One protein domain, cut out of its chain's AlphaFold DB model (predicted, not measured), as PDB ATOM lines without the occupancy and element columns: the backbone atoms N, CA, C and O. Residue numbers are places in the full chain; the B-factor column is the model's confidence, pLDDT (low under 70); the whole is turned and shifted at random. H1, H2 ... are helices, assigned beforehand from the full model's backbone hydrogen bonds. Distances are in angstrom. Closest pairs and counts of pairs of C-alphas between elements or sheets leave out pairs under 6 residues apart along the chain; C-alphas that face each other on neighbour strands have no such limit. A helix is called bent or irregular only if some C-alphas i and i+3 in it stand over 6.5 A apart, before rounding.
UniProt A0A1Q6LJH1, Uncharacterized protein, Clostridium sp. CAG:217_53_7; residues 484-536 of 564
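This is residues 484 to 536 of the 564 residues of an uncharacterized protein of Clostridium sp. CAG:217_53_7 (UniProt A0A1Q6LJH1). Two helices, H1 and then H2, run opposite ways and cross at a slant with their middles in contact, and the long loop of residues 501 to 515 joins them beyond one end. H1 has a kink of 37 degrees near residue 494. The printed part has 53 residues, all helix in class with no named strand; it is a rod of 40 by 18 by 14 A, only just loose and close to compact, with a radius of gyration of the C-alphas of 12.3 A.

Look first at H1, residues 485 to 500, which touches H2, residues 516 to 535; their closest C-alphas, of Val 491 and Tyr 526, are 6.4 A apart. Their lines stand at a steep tilt of 50 degrees, opposite ways. In H2 every O i to N i+4 pair is within hydrogen-bond range; in H1, 10 of 12 are.

Find C-alpha 485 at (32.145, 11.055, -11.208); from there H1 runs 24.0 A to C-alpha 500. It is irregular: C-alphas 493 and 496 are 7.2 A apart. H2 runs 28.1 A from C-alpha 516 to C-alpha 535 at (22.052, 21.930, -14.570).

The C-alphas farthest apart, of Thr 507 and Tyr 536, are 40.1 A apart. The printed part has no cut, the link from H1 to H2 is long, and pLDDT is under 70 at residues 503 to 513.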
ATOM      1  N   PHE A 484      32.296  14.332 -13.866       84.50
ATOM      2  CA  PHE A 484      31.287  14.470 -12.815       84.50
ATOM      3  C   PHE A 484      31.331  13.331 -11.785       84.50
ATOM      4  O   PHE A 484      30.639  13.423 -10.773       84.50
ATOM      5  N   THR A 485      32.171  12.310 -11.981       82.50
ATOM      6  CA  THR A 485      32.145  11.055 -11.208       82.50
ATOM      7  C   THR A 485      32.289  11.291  -9.706       82.50
ATOM      8  O   THR A 485      31.500  10.789  -8.902       82.50
ATOM      9  N   GLU A 486      33.279  12.093  -9.296       86.31
ATOM     10  CA  GLU A 486      33.480  12.365  -7.868       86.31
ATOM     11  C   GLU A 486      32.359  13.247  -7.303       86.31
ATOM     12  O   GLU A 486      31.962  13.037  -6.160       86.31
ATOM     13  N   LEU A 487      31.801  14.174  -8.097       88.00
ATOM     14  CA  LEU A 487      30.670  15.009  -7.679       88.00
ATOM     15  C   LEU A 487      29.415  14.162  -7.426       88.00
ATOM     16  O   LEU A 487      28.764  14.321  -6.396       88.00
ATOM     17  N   GLU A 488      29.093  13.244  -8.337       87.50
ATOM     18  CA  GLU A 488      27.971  12.314  -8.183       87.50
ATOM     19  C   GLU A 488      28.130  11.458  -6.934       87.50
ATOM     20  O   GLU A 488      27.215  11.364  -6.115       87.50
ATOM     21  N   LYS A 489      29.325  10.898  -6.744       86.44
ATOM     22  CA  LYS A 489      29.644  10.074  -5.583       86.44
ATOM     23  C   LYS A 489      29.485  10.842  -4.272       86.44
ATOM     24  O   LYS A 489      28.872  10.312  -3.345       86.44
ATOM     25  N   VAL A 490      30.006  12.068  -4.166       89.56
ATOM     26  CA  VAL A 490      29.874  12.843  -2.918       89.56
ATOM     27  C   VAL A 490      28.443  13.319  -2.681       89.56
ATOM     28  O   VAL A 490      28.015  13.330  -1.527       89.56
ATOM     29  N   VAL A 491      27.683  13.670  -3.724       90.69
ATOM     30  CA  VAL A 491      26.261  14.023  -3.578       90.69
ATOM     31  C   VAL A 491      25.466  12.810  -3.094       90.69
ATOM     32  O   VAL A 491      24.756  12.911  -2.096       90.69
ATOM     33  N   GLU A 492      25.652  11.639  -3.703       89.38
ATOM     34  CA  GLU A 492      24.933  10.421  -3.310       89.38
ATOM     35  C   GLU A 492      25.283   9.977  -1.880       89.38
ATOM     36  O   GLU A 492      24.397   9.727  -1.062       89.38
ATOM     37  N   GLN A 493      26.572   9.971  -1.516       88.31
ATOM     38  CA  GLN A 493      27.019   9.602  -0.165       88.31
ATOM     39  C   GLN A 493      26.441  10.508   0.931       88.31
ATOM     40  O   GLN A 493      26.196  10.053   2.051       88.31
ATOM     41  N   ASN A 494      26.221  11.788   0.623       89.00
ATOM     42  CA  ASN A 494      25.734  12.771   1.588       89.00
ATOM     43  C   ASN A 494      24.209  12.935   1.583       89.00
ATOM     44  O   ASN A 494      23.669  13.594   2.476       89.00
ATOM     45  N   LYS A 495      23.496  12.297   0.647       90.19
ATOM     46  CA  LYS A 495      22.040  12.409   0.517       90.19
ATOM     47  C   LYS A 495      21.299  12.022   1.794       90.19
ATOM     48  O   LYS A 495      20.450  12.770   2.267       90.19
ATOM     49  N   ALA A 496      21.662  10.896   2.405       85.56
ATOM     50  CA  ALA A 496      21.027  10.445   3.644       85.56
ATOM     51  C   ALA A 496      21.270  11.407   4.823       85.56
ATOM     52  O   ALA A 496      20.415  11.541   5.699       85.56
ATOM     53  N   ALA A 497      22.431  12.072   4.866       83.69
ATOM     54  CA  ALA A 497      22.734  13.066   5.890       83.69
ATOM     55  C   ALA A 497      21.935  14.359   5.673       83.69
ATOM     56  O   ALA A 497      21.425  14.917   6.644       83.69
ATOM     57  N   TYR A 498      21.785  14.788   4.417       87.00
ATOM     58  CA  TYR A 498      20.950  15.921   4.030       87.00
ATOM     59  C   TYR A 498      19.463  15.674   4.326       87.00
ATOM     60  O   TYR A 498      18.837  16.486   5.006       87.00
ATOM     61  N   ASP A 499      18.920  14.521   3.916       87.56
ATOM     62  CA  ASP A 499      17.507  14.157   4.104       87.56
ATOM     63  C   ASP A 499      17.109  14.048   5.592       87.56
ATOM     64  O   ASP A 499      15.954  14.282   5.944       87.56
ATOM     65  N   LYS A 500      18.058  13.714   6.481       82.75
ATOM     66  CA  LYS A 500      17.843  13.675   7.940       82.75
ATOM     67  C   LYS A 500      17.716  15.064   8.586       82.75
ATOM     68  O   LYS A 500      17.122  15.160   9.658       82.75
ATOM     69  N   GLY A 501      18.244  16.121   7.963       79.25
ATOM     70  CA  GLY A 501      18.192  17.493   8.480       79.25
ATOM     71  C   GLY A 501      19.109  17.787   9.683       79.25
ATOM     72  O   GLY A 501      19.879  16.939  10.141       79.25
ATOM     73  N   PHE A 502      19.038  19.024  10.195       78.50
ATOM     74  CA  PHE A 502      19.834  19.493  11.336       78.50
ATOM     75  C   PHE A 502      19.219  19.097  12.683       78.50
ATOM     76  O   PHE A 502      18.083  19.461  12.992       78.50
ATOM     77  N   ALA A 503      20.008  18.440  13.534       64.19
ATOM     78  CA  ALA A 503      19.638  18.113  14.905       64.19
ATOM     79  C   ALA A 503      20.081  19.235  15.857       64.19
ATOM     80  O   ALA A 503      21.206  19.255  16.347       64.19
ATOM     81  N   GLY A 504      19.199  20.200  16.128       56.09
ATOM     82  CA  GLY A 504      19.511  21.357  16.980       56.09
ATOM     83  C   GLY A 504      19.788  21.055  18.462       56.09
ATOM     84  O   GLY A 504      20.137  21.978  19.192       56.09
ATOM     85  N   ASN A 505      19.650  19.803  18.921       53.41
ATOM     86  CA  ASN A 505      19.909  19.386  20.303       53.41
ATOM     87  C   ASN A 505      20.769  18.112  20.360       53.41
ATOM     88  O   ASN A 505      20.418  17.075  19.809       53.41
ATOM     89  N   VAL A 506      21.876  18.190  21.102       51.41
ATOM     90  CA  VAL A 506      22.979  17.204  21.172       51.41
ATOM     91  C   VAL A 506      22.647  15.951  22.014       51.41
ATOM     92  O   VAL A 506      23.543  15.214  22.414       51.41
ATOM     93  N   THR A 507      21.377  15.713  22.352       54.25
ATOM     94  CA  THR A 507      20.966  14.611  23.245       54.25
ATOM     95  C   THR A 507      20.565  13.331  22.515       54.25
ATOM     96  O   THR A 507      20.345  12.320  23.176       54.25
ATOM     97  N   ASP A 508      20.461  13.362  21.186       50.62
ATOM     98  CA  ASP A 508      20.026  12.217  20.384       50.62
ATOM     99  C   ASP A 508      21.241  11.401  19.911       50.62
ATOM    100  O   ASP A 508      22.074  11.880  19.138       50.62
ATOM    101  N   THR A 509      21.385  10.173  20.414       54.62
ATOM    102  CA  THR A 509      22.562   9.307  20.193       54.62
ATOM    103  C   THR A 509      22.742   8.837  18.744       54.62
ATOM    104  O   THR A 509      23.812   8.330  18.414       54.62
ATOM    105  N   ASP A 510      21.746   9.065  17.880       52.47
ATOM    106  CA  ASP A 510      21.676   8.560  16.500       52.47
ATOM    107  C   ASP A 510      21.746   9.654  15.407       52.47
ATOM    108  O   ASP A 510      21.477   9.376  14.232       52.47
ATOM    109  N   GLN A 511      22.101  10.903  15.747       55.31
ATOM    110  CA  GLN A 511      22.011  12.042  14.813       55.31
ATOM    111  C   GLN A 511      23.339  12.787  14.559       55.31
ATOM    112  O   GLN A 511      24.293  12.722  15.335       55.31
ATOM    113  N   ASN A 512      23.417  13.450  13.397       56.03
ATOM    114  CA  ASN A 512      24.641  14.013  12.816       56.03
ATOM    115  C   ASN A 512      25.312  15.074  13.719       56.03
ATOM    116  O   ASN A 512      24.671  16.015  14.177       56.03
ATOM    117  N   LYS A 513      26.634  14.963  13.913       65.81
ATOM    118  CA  LYS A 513      27.457  15.808  14.808       65.81
ATOM    119  C   LYS A 513      27.879  17.159  14.188       65.81
ATOM    120  O   LYS A 513      29.064  17.489  14.210       65.81
ATOM    121  N   TYR A 514      26.956  17.928  13.613       71.69
ATOM    122  CA  TYR A 514      27.267  19.258  13.058       71.69
ATOM    123  C   TYR A 514      27.023  20.381  14.082       71.69
ATOM    124  O   TYR A 514      26.056  20.347  14.838       71.69
ATOM    125  N   THR A 515      27.868  21.416  14.082       80.88
ATOM    126  CA  THR A 515      27.500  22.748  14.604       80.88
ATOM    127  C   THR A 515      26.584  23.464  13.607       80.88
ATOM    128  O   THR A 515      26.597  23.113  12.426       80.88
ATOM    129  N   VAL A 516      25.848  24.497  14.040       81.94
ATOM    130  CA  VAL A 516      24.987  25.314  13.156       81.94
ATOM    131  C   VAL A 516      25.754  25.804  11.917       81.94
ATOM    132  O   VAL A 516      25.308  25.580  10.796       81.94
ATOM    133  N   ASP A 517      26.948  26.377  12.103       84.94
ATOM    134  CA  ASP A 517      27.766  26.896  10.996       84.94
ATOM    135  C   ASP A 517      28.233  25.786  10.043       84.94
ATOM    136  O   ASP A 517      28.183  25.928   8.821       84.94
ATOM    137  N   SER A 518      28.670  24.645  10.588       85.19
ATOM    138  CA  SER A 518      29.113  23.512   9.766       85.19
ATOM    139  C   SER A 518      27.960  22.846   9.012       85.19
ATOM    140  O   SER A 518      28.163  22.390   7.889       85.19
ATOM    141  N   TRP A 519      26.751  22.844   9.589       87.50
ATOM    142  CA  TRP A 519      25.545  22.389   8.911       87.50
ATOM    143  C   TRP A 519      25.170  23.327   7.768       87.50
ATOM    144  O   TRP A 519      24.922  22.854   6.668       87.50
ATOM    145  N   GLN A 520      25.195  24.646   7.988       89.31
ATOM    146  CA  GLN A 520      24.898  25.618   6.934       89.31
ATOM    147  C   GLN A 520      25.879  25.488   5.760       89.31
ATOM    148  O   GLN A 520      25.468  25.508   4.601       89.31
ATOM    149  N   ASN A 521      27.170  25.302   6.049       90.69
ATOM    150  CA  ASN A 521      28.187  25.073   5.022       90.69
ATOM    151  C   ASN A 521      27.958  23.760   4.263       90.69
ATOM    152  O   ASN A 521      28.049  23.744   3.036       90.69
ATOM    153  N   PHE A 522      27.638  22.677   4.977       90.62
ATOM    154  CA  PHE A 522      27.278  21.394   4.376       90.62
ATOM    155  C   PHE A 522      26.043  21.518   3.479       90.62
ATOM    156  O   PHE A 522      26.084  21.102   2.325       90.62
ATOM    157  N   GLU A 523      24.968  22.125   3.981       91.69
ATOM    158  CA  GLU A 523      23.711  22.304   3.259       91.69
ATOM    159  C   GLU A 523      23.925  23.115   1.976       91.69
ATOM    160  O   GLU A 523      23.448  22.723   0.911       91.69
ATOM    161  N   ASN A 524      24.685  24.209   2.061       93.56
ATOM    162  CA  ASN A 524      25.015  25.046   0.910       93.56
ATOM    163  C   ASN A 524      25.852  24.281  -0.128       93.56
ATOM    164  O   ASN A 524      25.565  24.367  -1.319       93.56
ATOM    165  N   ALA A 525      26.861  23.520   0.308       92.44
ATOM    166  CA  ALA A 525      27.706  22.731  -0.587       92.44
ATOM    167  C   ALA A 525      26.933  21.580  -1.249       92.44
ATOM    168  O   ALA A 525      27.074  21.358  -2.449       92.44
ATOM    169  N   TYR A 526      26.086  20.884  -0.485       92.94
ATOM    170  CA  TYR A 526      25.231  19.819  -1.000       92.94
ATOM    171  C   TYR A 526      24.250  20.363  -2.041       92.94
ATOM    172  O   TYR A 526      24.200  19.829  -3.146       92.94
ATOM    173  N   LYS A 527      23.541  21.461  -1.731       93.62
ATOM    174  CA  LYS A 527      22.622  22.117  -2.676       93.62
ATOM    175  C   LYS A 527      23.341  22.575  -3.940       93.62
ATOM    176  O   LYS A 527      22.877  22.280  -5.033       93.62
ATOM    177  N   ALA A 528      24.508  23.206  -3.807       93.06
ATOM    178  CA  ALA A 528      25.309  23.606  -4.961       93.06
ATOM    179  C   ALA A 528      25.719  22.402  -5.830       93.06
ATOM    180  O   ALA A 528      25.654  22.477  -7.055       93.06
ATOM    181  N   GLY A 529      26.098  21.279  -5.209       91.75
ATOM    182  CA  GLY A 529      26.410  20.042  -5.921       91.75
ATOM    183  C   GLY A 529      25.198  19.449  -6.641       91.75
ATOM    184  O   GLY A 529      25.298  19.099  -7.817       91.75
ATOM    185  N   THR A 530      24.040  19.386  -5.978       92.25
ATOM    186  CA  THR A 530      22.795  18.908  -6.603       92.25
ATOM    187  C   THR A 530      22.324  19.823  -7.726       92.25
ATOM    188  O   THR A 530      21.898  19.324  -8.765       92.25
ATOM    189  N   ASP A 531      22.440  21.140  -7.554       92.25
ATOM    190  CA  ASP A 531      22.055  22.129  -8.562       92.25
ATOM    191  C   ASP A 531      22.955  22.015  -9.798       92.25
ATOM    192  O   ASP A 531      22.460  22.050 -10.923       92.25
ATOM    193  N   LEU A 532      24.260  21.787  -9.608       89.56
ATOM    194  CA  LEU A 532      25.201  21.572 -10.708       89.56
ATOM    195  C   LEU A 532      24.911  20.263 -11.468       89.56
ATOM    196  O   LEU A 532      24.917  20.251 -12.700       89.56
ATOM    197  N   LEU A 533      24.599  19.171 -10.758       88.56
ATOM    198  CA  LEU A 533      24.184  17.906 -11.382       88.56
ATOM    199  C   LEU A 533      22.832  18.016 -12.103       88.56
ATOM    200  O   LEU A 533      22.622  17.311 -13.090       88.56
ATOM    201  N   ALA A 534      21.931  18.881 -11.628       88.06
ATOM    202  CA  ALA A 534      20.648  19.163 -12.271       88.06
ATOM    203  C   ALA A 534      20.796  20.079 -13.497       88.06
ATOM    204  O   ALA A 534      20.096  19.885 -14.492       88.06
ATOM    205  N   GLN A 535      21.719  21.046 -13.450       88.62
ATOM    206  CA  GLN A 535      22.052  21.930 -14.570       88.62
ATOM    207  C   GLN A 535      22.604  21.144 -15.763       88.62
ATOM    208  O   GLN A 535      22.281  21.447 -16.911       88.62
ATOM    209  N   TYR A 536      23.418  20.125 -15.485       86.25
ATOM    210  CA  TYR A 536      23.983  19.233 -16.486       86.25
ATOM    211  C   TYR A 536      23.404  17.831 -16.292       86.25
ATOM    212  O   TYR A 536      24.032  17.011 -15.623       86.25
TER     213      TYR A 536